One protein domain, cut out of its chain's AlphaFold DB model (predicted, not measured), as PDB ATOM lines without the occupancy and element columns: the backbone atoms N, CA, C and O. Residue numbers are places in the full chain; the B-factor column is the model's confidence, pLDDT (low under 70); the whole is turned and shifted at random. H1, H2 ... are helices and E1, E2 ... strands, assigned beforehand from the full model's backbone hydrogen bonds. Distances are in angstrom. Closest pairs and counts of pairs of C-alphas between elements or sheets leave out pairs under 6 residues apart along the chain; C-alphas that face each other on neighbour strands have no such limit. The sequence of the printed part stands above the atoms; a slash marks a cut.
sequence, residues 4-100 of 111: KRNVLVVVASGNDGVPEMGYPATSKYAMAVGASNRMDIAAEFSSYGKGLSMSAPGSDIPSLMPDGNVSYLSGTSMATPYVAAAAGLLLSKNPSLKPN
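Overview. This is residues 4 to 100 of the 111 residues of the protein "Peptidase_S8 domain-containing protein" of Bacillus safensis (UniProt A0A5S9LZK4). A small parallel sheet, E1 E2 E3, has helix H1 over one face and hairpin E4 E5 beyond one end. The 97 printed residues, under half in named elements, run E1 to E5, then H1, class mixed, two layers. It is compact, radius of gyration of the C-alphas 14.0 A, spans 36 by 35 by 24 A.

Arrangement. E1, E2 and E3, residues 10 to 12, 31 to 36 and 52 to 57, are parallel, with N 33 to O 11 at 2.8 A. H1, residues 76 to 93, is on the sheet and stands up 48 degrees; C-alphas 76 and 35 of E2 are closest, 4.9 A. In it 11 of 14 O i to N i+4 pairs are within hydrogen-bond range. Antiparallel hairpin E4 and E5, residues 61 to 64 and 70 to 73, has N 61 to O 73 at 2.9 A.

Along the chain. C-alpha 10 is at (480.706, 33.778, 621.339), C-alpha 93 at (497.364, 27.614, 627.880).

Size, cuts and confidence. Links E1-E2 and E2-E3 are long; no printed residue is under pLDDT 70.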
ATOM      1  N   LYS A   4     482.478  22.465 612.749       83.00
ATOM      2  CA  LYS A   4     483.295  21.352 612.239       83.00
ATOM      3  C   LYS A   4     484.801  21.637 612.311       83.00
ATOM      4  O   LYS A   4     485.591  20.719 612.147       83.00
ATOM      5  N   ARG A   5     485.193  22.895 612.539       87.69
ATOM      6  CA  ARG A   5     486.587  23.349 612.641       87.69
ATOM      7  C   ARG A   5     487.001  23.657 614.086       87.69
ATOM      8  O   ARG A   5     488.007  24.319 614.286       87.69
ATOM      9  N   ASN A   6     486.231  23.201 615.081       88.12
ATOM     10  CA  ASN A   6     486.476  23.452 616.509       88.12
ATOM     11  C   ASN A   6     486.575  24.941 616.886       88.12
ATOM     12  O   ASN A   6     487.239  25.297 617.853       88.12
ATOM     13  N   VAL A   7     485.876  25.814 616.157       93.06
ATOM     14  CA  VAL A   7     485.806  27.239 616.494       93.06
ATOM     15  C   VAL A   7     484.765  27.450 617.592       93.06
ATOM     16  O   VAL A   7     483.609  27.040 617.446       93.06
ATOM     17  N   LEU A   8     485.167  28.101 618.685       94.38
ATOM     18  CA  LEU A   8     484.239  28.605 619.691       94.38
ATOM     19  C   LEU A   8     483.535  29.852 619.144       94.38
ATOM     20  O   LEU A   8     484.186  30.790 618.698       94.38
ATOM     21  N   VAL A   9     482.205  29.857 619.193       95.88
ATOM     22  CA  VAL A   9     481.381  30.996 618.769       95.88
ATOM     23  C   VAL A   9     480.813  31.663 620.015       95.88
ATOM     24  O   VAL A   9     480.085  31.012 620.767       95.88
ATOM     25  N   VAL A  10     481.159  32.933 620.225       97.56
ATOM     26  CA  VAL A  10     480.706  33.778 621.339       97.56
ATOM     27  C   VAL A  10     479.809  34.870 620.760       97.56
ATOM     28  O   VAL A  10     480.156  35.452 619.734       97.56
ATOM     29  N   VAL A  11     478.631  35.085 621.346       97.88
ATOM     30  CA  VAL A  11     477.569  35.911 620.749       97.88
ATOM     31  C   VAL A  11     476.906  36.776 621.815       97.88
ATOM     32  O   VAL A  11     476.594  36.284 622.894       97.88
ATOM     33  N   ALA A  12     476.648  38.039 621.487       98.25
ATOM     34  CA  ALA A  12     475.888  38.971 622.314       98.25
ATOM     35  C   ALA A  12     474.428  38.516 622.480       98.25
ATOM     36  O   ALA A  12     473.802  38.102 621.505       98.25
ATOM     37  N   SER A  13     473.875  38.589 623.694       97.94
ATOM     38  CA  SER A  13     472.509  38.119 623.968       97.94
ATOM     39  C   SER A  13     471.404  39.031 623.416       97.94
ATOM     40  O   SER A  13     470.320  38.534 623.107       97.94
ATOM     41  N   GLY A  14     471.672  40.329 623.255       97.94
ATOM     42  CA  GLY A  14     470.693  41.338 622.832       97.94
ATOM     43  C   GLY A  14     470.634  42.527 623.793       97.94
ATOM     44  O   GLY A  14     471.090  42.428 624.932       97.94
ATOM     45  N   ASN A  15     470.110  43.661 623.324       98.00
ATOM     46  CA  ASN A  15     470.110  44.933 624.062       98.00
ATOM     47  C   ASN A  15     468.690  45.465 624.345       98.00
ATOM     48  O   ASN A  15     468.514  46.665 624.534       98.00
ATOM     49  N   ASP A  16     467.688  44.586 624.349       97.31
ATOM     50  CA  ASP A  16     466.276  44.965 624.479       97.31
ATOM     51  C   ASP A  16     465.750  44.845 625.921       97.31
ATOM     52  O   ASP A  16     464.612  45.211 626.194       97.31
ATOM     53  N   GLY A  17     466.551  44.318 626.857       97.06
ATOM     54  CA  GLY A  17     466.162  44.148 628.266       97.06
ATOM     55  C   GLY A  17     465.057  43.109 628.493       97.06
ATOM     56  O   GLY A  17     464.412  43.095 629.540       97.06
ATOM     57  N   VAL A  18     464.815  42.238 627.511       97.19
ATOM     58  CA  VAL A  18     463.711  41.268 627.512       97.19
ATOM     59  C   VAL A  18     464.181  39.836 627.806       97.19
ATOM     60  O   VAL A  18     465.336  39.492 627.527       97.19
ATOM     61  N   PRO A  19     463.292  38.951 628.310       96.00
ATOM     62  CA  PRO A  19     463.566  37.523 628.522       96.00
ATOM     63  C   PRO A  19     463.614  36.705 627.213       96.00
ATOM     64  O   PRO A  19     463.265  35.523 627.193       96.00
ATOM     65  N   GLU A  20     464.026  37.330 626.112       94.81
ATOM     66  CA  GLU A  20     464.162  36.722 624.796       94.81
ATOM     67  C   GLU A  20     465.467  37.208 624.157       94.81
ATOM     68  O   GLU A  20     465.667  38.397 623.913       94.81
ATOM     69  N   MET A  21     466.393  36.276 623.924       96.00
ATOM     70  CA  MET A  21     467.655  36.572 623.245       96.00
ATOM     71  C   MET A  21     467.490  36.451 621.730       96.00
ATOM     72  O   MET A  21     466.772  35.580 621.238       96.00
ATOM     73  N   GLY A  22     468.231  37.262 620.978       90.12
ATOM     74  CA  GLY A  22     468.239  37.190 619.518       90.12
ATOM     75  C   GLY A  22     468.957  35.948 618.973       90.12
ATOM     76  O   GLY A  22     469.815  35.342 619.620       90.12
ATOM     77  N   TYR A  23     468.666  35.572 617.726       93.50
ATOM     78  CA  TYR A  23     469.554  34.686 616.967       93.50
ATOM     79  C   TYR A  23     470.799  35.480 616.517       93.50
ATOM     80  O   TYR A  23     470.639  36.613 616.067       93.50
ATOM     81  N   PRO A  24     472.033  34.929 616.579       94.94
ATOM     82  CA  PRO A  24     472.389  33.533 616.851       94.94
ATOM     83  C   PRO A  24     472.626  33.151 618.322       94.94
ATOM     84  O   PRO A  24     473.050  32.021 618.568       94.94
ATOM     85  N   ALA A  25     472.351  34.017 619.301       96.25
ATOM     86  CA  ALA A  25     472.620  33.736 620.716       96.25
ATOM     87  C   ALA A  25     471.796  32.557 621.266       96.25
ATOM     88  O   ALA A  25     472.299  31.769 622.061       96.25
ATOM     89  N   THR A  26     470.571  32.357 620.773       95.25
ATOM     90  CA  THR A  26     469.707  31.217 621.148       95.25
ATOM     91  C   THR A  26     470.169  29.862 620.601       95.25
ATOM     92  O   THR A  26     469.632  28.814 620.970       95.25
ATOM     93  N   SER A  27     471.175  29.832 619.723       93.31
ATOM     94  CA  SER A  27     471.728  28.580 619.213       93.31
ATOM     95  C   SER A  27     472.442  27.807 620.322       93.31
ATOM     96  O   SER A  27     473.364  28.318 620.948       93.31
ATOM     97  N   LYS A  28     472.148  26.507 620.470       89.75
ATOM     98  CA  LYS A  28     472.883  25.600 621.385       89.75
ATOM     99  C   LYS A  28     474.393  25.509 621.110       89.75
ATOM    100  O   LYS A  28     475.149  24.927 621.888       89.75
ATOM    101  N   TYR A  29     474.823  26.002 619.952       89.88
ATOM    102  CA  TYR A  29     476.217  26.045 619.541       89.88
ATOM    103  C   TYR A  29     476.857  27.424 619.701       89.88
ATOM    104  O   TYR A  29     478.035  27.554 619.368       89.88
ATOM    105  N   ALA A  30     476.122  28.421 620.183       93.31
ATOM    106  CA  ALA A  30     476.645  29.715 620.586       93.31
ATOM    107  C   ALA A  30     476.940  29.704 622.090       93.31
ATOM    108  O   ALA A  30     476.339  28.957 622.857       93.31
ATOM    109  N   MET A  31     477.913  30.507 622.499       95.31
ATOM    110  CA  MET A  31     478.091  30.904 623.886       95.31
ATOM    111  C   MET A  31     477.504  32.310 624.015       95.31
ATOM    112  O   MET A  31     478.128  33.271 623.571       95.31
ATOM    113  N   ALA A  32     476.274  32.397 624.518       97.06
ATOM    114  CA  ALA A  32     475.530  33.647 624.636       97.06
ATOM    115  C   ALA A  32     476.015  34.458 625.845       97.06
ATOM    116  O   ALA A  32     476.096  33.917 626.951       97.06
ATOM    117  N   VAL A  33     476.317  35.736 625.629       98.00
ATOM    118  CA  VAL A  33     476.922  36.630 626.621       98.00
ATOM    119  C   VAL A  33     476.008  37.816 626.899       98.00
ATOM    120  O   VAL A  33     475.702  38.592 625.992       98.00
ATOM    121  N   GLY A  34     475.600  37.944 628.159       97.88
ATOM    122  CA  GLY A  34     474.884  39.102 628.689       97.88
ATOM    123  C   GLY A  34     475.837  40.172 629.218       97.88
ATOM    124  O   GLY A  34     477.044  39.949 629.333       97.88
ATOM    125  N   ALA A  35     475.294  41.335 629.559       98.44
ATOM    126  CA  ALA A  35     476.049  42.463 630.090       98.44
ATOM    127  C   ALA A  35     475.769  42.669 631.584       98.44
ATOM    128  O   ALA A  35     474.619  42.636 632.021       98.44
ATOM    129  N   SER A  36     476.823  42.934 632.353       98.06
ATOM    130  CA  SER A  36     476.750  43.498 633.701       98.06
ATOM    131  C   SER A  36     477.258  44.939 633.725       98.06
ATOM    132  O   SER A  36     477.982  45.383 632.824       98.06
ATOM    133  N   ASN A  37     476.872  45.676 634.762       96.81
ATOM    134  CA  ASN A  37     477.404  47.000 635.057       96.81
ATOM    135  C   ASN A  37     478.454  46.942 636.185       96.81
ATOM    136  O   ASN A  37     478.747  45.883 636.735       96.81
ATOM    137  N   ARG A  38     479.010  48.102 636.551       95.62
ATOM    138  CA  ARG A  38     480.054  48.242 637.588       95.62
ATOM    139  C   ARG A  38     479.665  47.779 638.999       95.62
ATOM    140  O   ARG A  38     480.536  47.698 639.854       95.62
ATOM    141  N   MET A  39     478.377  47.552 639.259       96.62
ATOM    142  CA  MET A  39     477.872  47.043 640.537       96.62
ATOM    143  C   MET A  39     477.717  45.515 640.525       96.62
ATOM    144  O   MET A  39     477.078  44.971 641.419       96.62
ATOM    145  N   ASP A  40     478.242  44.836 639.497       95.12
ATOM    146  CA  ASP A  40     478.094  43.394 639.259       95.12
ATOM    147  C   ASP A  40     476.635  42.916 639.176       95.12
ATOM    148  O   ASP A  40     476.320  41.747 639.399       95.12
ATOM    149  N   ILE A  41     475.725  43.809 638.781       96.19
ATOM    150  CA  ILE A  41     474.340  43.461 638.450       96.19
ATOM    151  C   ILE A  41     474.144  43.465 636.935       96.19
ATOM    152  O   ILE A  41     474.879  44.133 636.200       96.19
ATOM    153  N   ALA A  42     473.145  42.719 636.460       96.44
ATOM    154  CA  ALA A  42     472.769  42.724 635.052       96.44
ATOM    155  C   ALA A  42     472.447  44.155 634.589       96.44
ATOM    156  O   ALA A  42     471.738  44.894 635.273       96.44
ATOM    157  N   ALA A  43     472.985  44.548 633.435       97.88
ATOM    158  CA  ALA A  43     472.649  45.821 632.819       97.88
ATOM    159  C   ALA A  43     471.184  45.799 632.360       97.88
ATOM    160  O   ALA A  43     470.738  44.793 631.814       97.88
ATOM    161  N   GLU A  44     470.452  46.901 632.536       97.38
ATOM    162  CA  GLU A  44     469.004  46.961 632.261       97.38
ATOM    163  C   GLU A  44     468.650  46.588 630.814       97.38
ATOM    164  O   GLU A  44     467.640  45.939 630.564       97.38
ATOM    165  N   PHE A  45     469.516  46.931 629.859       97.81
ATOM    166  CA  PHE A  45     469.339  46.583 628.448       97.81
ATOM    167  C   PHE A  45     469.682  45.121 628.126       97.81
ATOM    168  O   PHE A  45     469.400  44.657 627.028       97.81
ATOM    169  N   SER A  46     470.342  44.376 629.013       98.00
ATOM    170  CA  SER A  46     470.852  43.045 628.681       98.00
ATOM    171  C   SER A  46     469.706  42.049 628.524       98.00
ATOM    172  O   SER A  46     469.137  41.609 629.519       98.00
ATOM    173  N   SER A  47     469.426  41.606 627.296       98.00
ATOM    174  CA  SER A  47     468.471  40.516 627.075       98.00
ATOM    175  C   SER A  47     468.970  39.224 627.734       98.00
ATOM    176  O   SER A  47     470.176  38.942 627.767       98.00
ATOM    177  N   TYR A  48     468.044  38.429 628.263       96.69
ATOM    178  CA  TYR A  48     468.326  37.233 629.059       96.69
ATOM    179  C   TYR A  48     467.368  36.092 628.703       96.69
ATOM    180  O   TYR A  48     466.493  36.233 627.857       96.69
ATOM    181  N   GLY A  49     467.547  34.928 629.327       93.75
ATOM    182  CA  GLY A  49     466.639  33.797 629.160       93.75
ATOM    183  C   GLY A  49     467.357  32.460 629.041       93.75
ATOM    184  O   GLY A  49     468.552  32.322 629.324       93.75
ATOM    185  N   LYS A  50     466.608  31.437 628.624       91.69
ATOM    186  CA  LYS A  50     467.125  30.071 628.514       91.69
ATOM    187  C   LYS A  50     468.254  30.000 627.483       91.69
ATOM    188  O   LYS A  50     468.061  30.336 626.320       91.69
ATOM    189  N   GLY A  51     469.407  29.485 627.905       90.88
ATOM    190  CA  GLY A  51     470.591  29.339 627.053       90.88
ATOM    191  C   GLY A  51     471.613  30.472 627.185       90.88
ATOM    192  O   GLY A  51     472.679  30.372 626.576       90.88
ATOM    193  N   LEU A  52     471.337  31.503 627.996       95.00
ATOM    194  CA  LEU A  52     472.355  32.481 628.376       95.00
ATOM    195  C   LEU A  52     473.509  31.738 629.063       95.00
ATOM    196  O   LEU A  52     473.277  30.950 629.979       95.00
ATOM    197  N   SER A  53     474.738  31.924 628.578       94.44
ATOM    198  CA  SER A  53     475.889  31.157 629.067       94.44
ATOM    199  C   SER A  53     476.556  31.827 630.263       94.44
ATOM    200  O   SER A  53     476.912  31.142 631.213       94.44
ATOM    201  N   MET A  54     476.745  33.146 630.200       94.75
ATOM    202  CA  MET A  54     477.291  33.965 631.284       94.75
ATOM    203  C   MET A  54     477.073  35.454 630.992       94.75
ATOM    204  O   MET A  54     476.696  35.817 629.876       94.75
ATOM    205  N   SER A  55     477.380  36.305 631.967       95.81
ATOM    206  CA  SER A  55     477.474  37.755 631.786       95.81
ATOM    207  C   SER A  55     478.917  38.230 631.941       95.81
ATOM    208  O   SER A  55     479.728  37.579 632.599       95.81
ATOM    209  N   ALA A  56     479.237  39.361 631.321       97.44
ATOM    210  CA  ALA A  56     480.515  40.053 631.459       97.44
ATOM    211  C   ALA A  56     480.291  41.578 631.456       97.44
ATOM    212  O   ALA A  56     479.200  42.017 631.075       97.44
ATOM    213  N   PRO A  57     481.285  42.399 631.847       98.06
ATOM    214  CA  PRO A  57     481.142  43.852 631.848       98.06
ATOM    215  C   PRO A  57     480.722  44.385 630.476       98.06
ATOM    216  O   PRO A  57     481.395  44.145 629.475       98.06
ATOM    217  N   GLY A  58     479.597  45.098 630.429       98.19
ATOM    218  CA  GLY A  58     479.035  45.627 629.187       98.19
ATOM    219  C   GLY A  58     478.418  47.016 629.304       98.19
ATOM    220  O   GLY A  58     477.982  47.538 628.284       98.19
ATOM    221  N   SER A  59     478.371  47.624 630.491       98.38
ATOM    222  CA  SER A  59     477.977  49.030 630.664       98.38
ATOM    223  C   SER A  59     479.202  49.925 630.814       98.38
ATOM    224  O   SER A  59     480.105  49.593 631.580       98.38
ATOM    225  N   ASP A  60     479.193  51.062 630.121       97.50
ATOM    226  CA  ASP A  60     480.220  52.106 630.172       97.50
ATOM    227  C   ASP A  60     481.636  51.547 629.969       97.50
ATOM    228  O   ASP A  60     482.560  51.803 630.744       97.50
ATOM    229  N   ILE A  61     481.810  50.753 628.910       97.88
ATOM    230  CA  ILE A  61     483.088  50.125 628.575       97.88
ATOM    231  C   ILE A  61     483.916  51.074 627.699       97.88
ATOM    232  O   ILE A  61     483.464  51.436 626.604       97.88
ATOM    233  N   PRO A  62     485.135  51.461 628.123       96.75
ATOM    234  CA  PRO A  62     486.023  52.276 627.304       96.75
ATOM    235  C   PRO A  62     486.436  51.495 626.053       96.75
ATOM    236  O   PRO A  62     487.000  50.405 626.138       96.75
ATOM    237  N   SER A  63     486.145  52.056 624.885       93.88
ATOM    238  CA  SER A  63     486.355  51.441 623.578       93.88
ATOM    239  C   SER A  63     487.189  52.356 622.690       93.88
ATOM    240  O   SER A  63     486.948  53.562 622.636       93.88
ATOM    241  N   LEU A  64     488.167  51.778 621.989       94.88
ATOM    242  CA  LEU A  64     488.963  52.495 620.998       94.88
ATOM    243  C   LEU A  64     488.149  52.670 619.714       94.88
ATOM    244  O   LEU A  64     487.663  51.693 619.141       94.88
ATOM    245  N   MET A  65     488.027  53.911 619.263       95.44
ATOM    246  CA  MET A  65     487.315  54.283 618.048       95.44
ATOM    247  C   MET A  65     488.281  54.397 616.854       95.44
ATOM    248  O   MET A  65     489.489  54.556 617.052       95.44
ATOM    249  N   PRO A  66     487.792  54.320 615.598       95.69
ATOM    250  CA  PRO A  66     488.654  54.383 614.410       95.69
ATOM    251  C   PRO A  66     489.467  55.677 614.264       95.69
ATOM    252  O   PRO A  66     490.487  55.683 613.584       95.69
ATOM    253  N   ASP A  67     489.019  56.765 614.889       95.75
ATOM    254  CA  ASP A  67     489.707  58.058 614.932       95.75
ATOM    255  C   ASP A  67     490.825  58.119 615.995       95.75
ATOM    256  O   ASP A  67     491.479  59.148 616.142       95.75
ATOM    257  N   GLY A  68     491.062  57.023 616.726       95.50
ATOM    258  CA  GLY A  68     492.062  56.922 617.788       95.50
ATOM    259  C   GLY A  68     491.579  57.405 619.157       95.50
ATOM    260  O   GLY A  68     492.320  57.274 620.133       95.50
ATOM    261  N   ASN A  69     490.353  57.925 619.259       97.31
ATOM    262  CA  ASN A  69     489.788  58.378 620.525       97.31
ATOM    263  C   ASN A  69     489.207  57.217 621.339       97.31
ATOM    264  O   ASN A  69     488.907  56.137 620.825       97.31
ATOM    265  N   VAL A  70     489.018  57.463 622.637       97.06
ATOM    266  CA  VAL A  70     488.301  56.552 623.533       97.06
ATOM    267  C   VAL A  70     486.882  57.064 623.737       97.06
ATOM    268  O   VAL A  70     486.686  58.201 624.162       97.06
ATOM    269  N   SER A  71     485.908  56.192 623.495       96.88
ATOM    270  CA  SER A  71     484.495  56.429 623.791       96.88
ATOM    271  C   SER A  71     483.972  55.358 624.737       96.88
ATOM    272  O   SER A  71     484.369  54.198 624.657       96.88
ATOM    273  N   TYR A  72     483.058  55.733 625.627       96.94
ATOM    274  CA  TYR A  72     482.382  54.787 626.510       96.94
ATOM    275  C   TYR A  72     481.133  54.255 625.815       96.94
ATOM    276  O   TYR A  72     480.247  55.025 625.448       96.94
ATOM    277  N   LEU A  73     481.086  52.941 625.605       97.38
ATOM    278  CA  LEU A  73     479.986  52.262 624.927       97.38
ATOM    279  C   LEU A  73     479.331  51.247 625.863       97.38
ATOM    280  O   LEU A  73     479.999  50.600 626.671       97.38
ATOM    281  N   SER A  74     478.018  51.097 625.715       98.19
ATOM    282  CA  SER A  74     477.202  50.167 626.491       98.19
ATOM    283  C   SER A  74     476.499  49.183 625.559       98.19
ATOM    284  O   SER A  74     475.885  49.581 624.571       98.19
ATOM    285  N   GLY A  75     476.591  47.891 625.867       98.00
ATOM    286  CA  GLY A  75     475.920  46.831 625.128       98.00
ATOM    287  C   GLY A  75     476.453  45.439 625.446       98.00
ATOM    288  O   GLY A  75     477.602  45.248 625.844       98.00
ATOM    289  N   THR A  76     475.642  44.420 625.170       98.12
ATOM    290  CA  THR A  76     476.086  43.013 625.178       98.12
ATOM    291  C   THR A  76     477.166  42.746 624.117       98.12
ATOM    292  O   THR A  76     478.004  41.852 624.272       98.12
ATOM    293  N   SER A  77     477.240  43.604 623.093       97.50
ATOM    294  CA  SER A  77     478.362  43.706 622.153       97.50
ATOM    295  C   SER A  77     479.700  43.979 622.842       97.50
ATOM    296  O   SER A  77     480.703  43.412 622.422       97.50
ATOM    297  N   MET A  78     479.726  44.797 623.900       98.19
ATOM    298  CA  MET A  78     480.939  45.116 624.665       98.19
ATOM    299  C   MET A  78     481.285  44.010 625.667       98.19
ATOM    300  O   MET A  78     482.459  43.754 625.903       98.19
ATOM    301  N   ALA A  79     480.287  43.282 626.175       98.25
ATOM    302  CA  ALA A  79     480.504  42.122 627.043       98.25
ATOM    303  C   ALA A  79     481.108  40.915 626.295       98.25
ATOM    304  O   ALA A  79     481.992  40.220 626.798       98.25
ATOM    305  N   THR A  80     480.665  40.679 625.058       98.25
ATOM    306  CA  THR A  80     481.101  39.560 624.200       98.25
ATOM    307  C   THR A  80     482.632  39.416 624.061       98.25
ATOM    308  O   THR A  80     483.135  38.301 624.260       98.25
ATOM    309  N   PRO A  81     483.417  40.470 623.745       97.81
ATOM    310  CA  PRO A  81     484.866  40.358 623.594       97.81
ATOM    311  C   PRO A  81     485.601  39.995 624.890       97.81
ATOM    312  O   PRO A  81     486.628  39.326 624.798       97.81
ATOM    313  N   TYR A  82     485.086  40.329 626.082       97.50
ATOM    314  CA  TYR A  82     485.688  39.867 627.345       97.50
ATOM    315  C   TYR A  82     485.672  38.338 627.447       97.50
ATOM    316  O   TYR A  82     486.688  37.715 627.760       97.50
ATOM    317  N   VAL A  83     484.536  37.716 627.122       97.44
ATOM    318  CA  VAL A  83     484.394  36.253 627.140       97.44
ATOM    319  C   VAL A  83     485.232  35.608 626.036       97.44
ATOM    320  O   VAL A  83     485.895  34.594 626.274       97.44
ATOM    321  N   ALA A  84     485.268  36.207 624.841       97.75
ATOM    322  CA  ALA A  84     486.124  35.737 623.754       97.75
ATOM    323  C   ALA A  84     487.618  35.793 624.130       97.75
ATOM    324  O   ALA A  84     488.348  34.834 623.879       97.75
ATOM    325  N   ALA A  85     488.062  36.868 624.788       97.38
ATOM    326  CA  ALA A  85     489.433  37.015 625.269       97.38
ATOM    327  C   ALA A  85     489.768  35.988 626.358       97.38
ATOM    328  O   ALA A  85     490.794  35.313 626.269       97.38
ATOM    329  N   ALA A  86     488.886  35.794 627.344       96.75
ATOM    330  CA  ALA A  86     489.062  34.774 628.376       96.75
ATOM    331  C   ALA A  86     489.153  33.358 627.774       96.75
ATOM    332  O   ALA A  86     490.007  32.563 628.169       96.75
ATOM    333  N   ALA A  87     488.333  33.051 626.765       96.31
ATOM    334  CA  ALA A  87     488.420  31.790 626.033       96.31
ATOM    335  C   ALA A  87     489.754  31.660 625.280       96.31
ATOM    336  O   ALA A  87     490.373  30.596 625.303       96.31
ATOM    337  N   GLY A  88     490.219  32.744 624.652       96.81
ATOM    338  CA  GLY A  88     491.530  32.818 624.007       96.81
ATOM    339  C   GLY A  88     492.683  32.556 624.979       96.81
ATOM    340  O   GLY A  88     493.609  31.824 624.639       96.81
ATOM    341  N   LEU A  89     492.606  33.069 626.210       96.81
ATOM    342  CA  LEU A  89     493.587  32.793 627.266       96.81
ATOM    343  C   LEU A  89     493.581  31.321 627.701       96.81
ATOM    344  O   LEU A  89     494.642  30.729 627.884       96.81
ATOM    345  N   LEU A  90     492.406  30.697 627.830       95.06
ATOM    346  CA  LEU A  90     492.320  29.259 628.111       95.06
ATOM    347  C   LEU A  90     492.942  28.432 626.977       95.06
ATOM    348  O   LEU A  90     493.711  27.505 627.235       95.06
ATOM    349  N   LEU A  91     492.648  28.794 625.727       95.50
ATOM    350  CA  LEU A  91     493.188  28.132 624.539       95.50
ATOM    351  C   LEU A  91     494.695  28.362 624.370       95.50
ATOM    352  O   LEU A  91     495.383  27.464 623.901       95.50
ATOM    353  N   SER A  92     495.239  29.509 624.787       97.00
ATOM    354  CA  SER A  92     496.689  29.744 624.742       97.00
ATOM    355  C   SER A  92     497.446  28.875 625.748       97.00
ATOM    356  O   SER A  92     498.568  28.454 625.480       97.00
ATOM    357  N   LYS A  93     496.821  28.556 626.890       96.88
ATOM    358  CA  LYS A  93     497.364  27.614 627.880       96.88
ATOM    359  C   LYS A  93     497.172  26.157 627.482       96.88
ATOM    360  O   LYS A  93     498.033  25.334 627.775       96.88
ATOM    361  N   ASN A  94     496.061  25.830 626.829       95.75
ATOM    362  CA  ASN A  94     495.809  24.491 626.318       95.75
ATOM    363  C   ASN A  94     495.112  24.542 624.946       95.75
ATOM    364  O   ASN A  94     493.877  24.510 624.878       95.75
ATOM    365  N   PRO A  95     495.889  24.532 623.847       94.94
ATOM    366  CA  PRO A  95     495.351  24.596 622.486       94.94
ATOM    367  C   PRO A  95     494.505  23.383 622.081       94.94
ATOM    368  O   PRO A  95     493.819  23.427 621.064       94.94
ATOM    369  N   SER A  96     494.545  22.289 622.853       94.75
ATOM    370  CA  SER A  96     493.749  21.085 622.579       94.75
ATOM    371  C   SER A  96     492.301  21.180 623.075       94.75
ATOM    372  O   SER A  96     491.486  20.311 622.747       94.75
ATOM    373  N   LEU A  97     491.968  22.216 623.861       95.38
ATOM    374  CA  LEU A  97     490.616  22.411 624.374       95.38
ATOM    375  C   LEU A  97     489.617  22.576 623.228       95.38
ATOM    376  O   LEU A  97     489.730  23.446 622.367       95.38
ATOM    377  N   LYS A  98     488.573  21.754 623.263       93.88
ATOM    378  CA  LYS A  98     487.433  21.844 622.358       93.88
ATOM    379  C   LYS A  98     486.438  22.896 622.863       93.88
ATOM    380  O   LYS A  98     486.334  23.110 624.074       93.88
ATOM    381  N   PRO A  99     485.619  23.500 621.982       92.31
ATOM    382  CA  PRO A  99     484.642  24.519 622.376       92.31
ATOM    383  C   PRO A  99     483.710  24.113 623.527       92.31
ATOM    384  O   PRO A  99     483.391  24.930 624.385       92.31
ATOM    385  N   ASN A 100     483.288  22.847 623.587       91.56
ATOM    386  CA  ASN A 100     482.467  22.337 624.688       91.56
ATOM    387  C   ASN A 100     483.232  22.268 626.022       91.56
ATOM    388  O   ASN A 100     482.649  22.543 627.063       91.56
TER     389      ASN A 100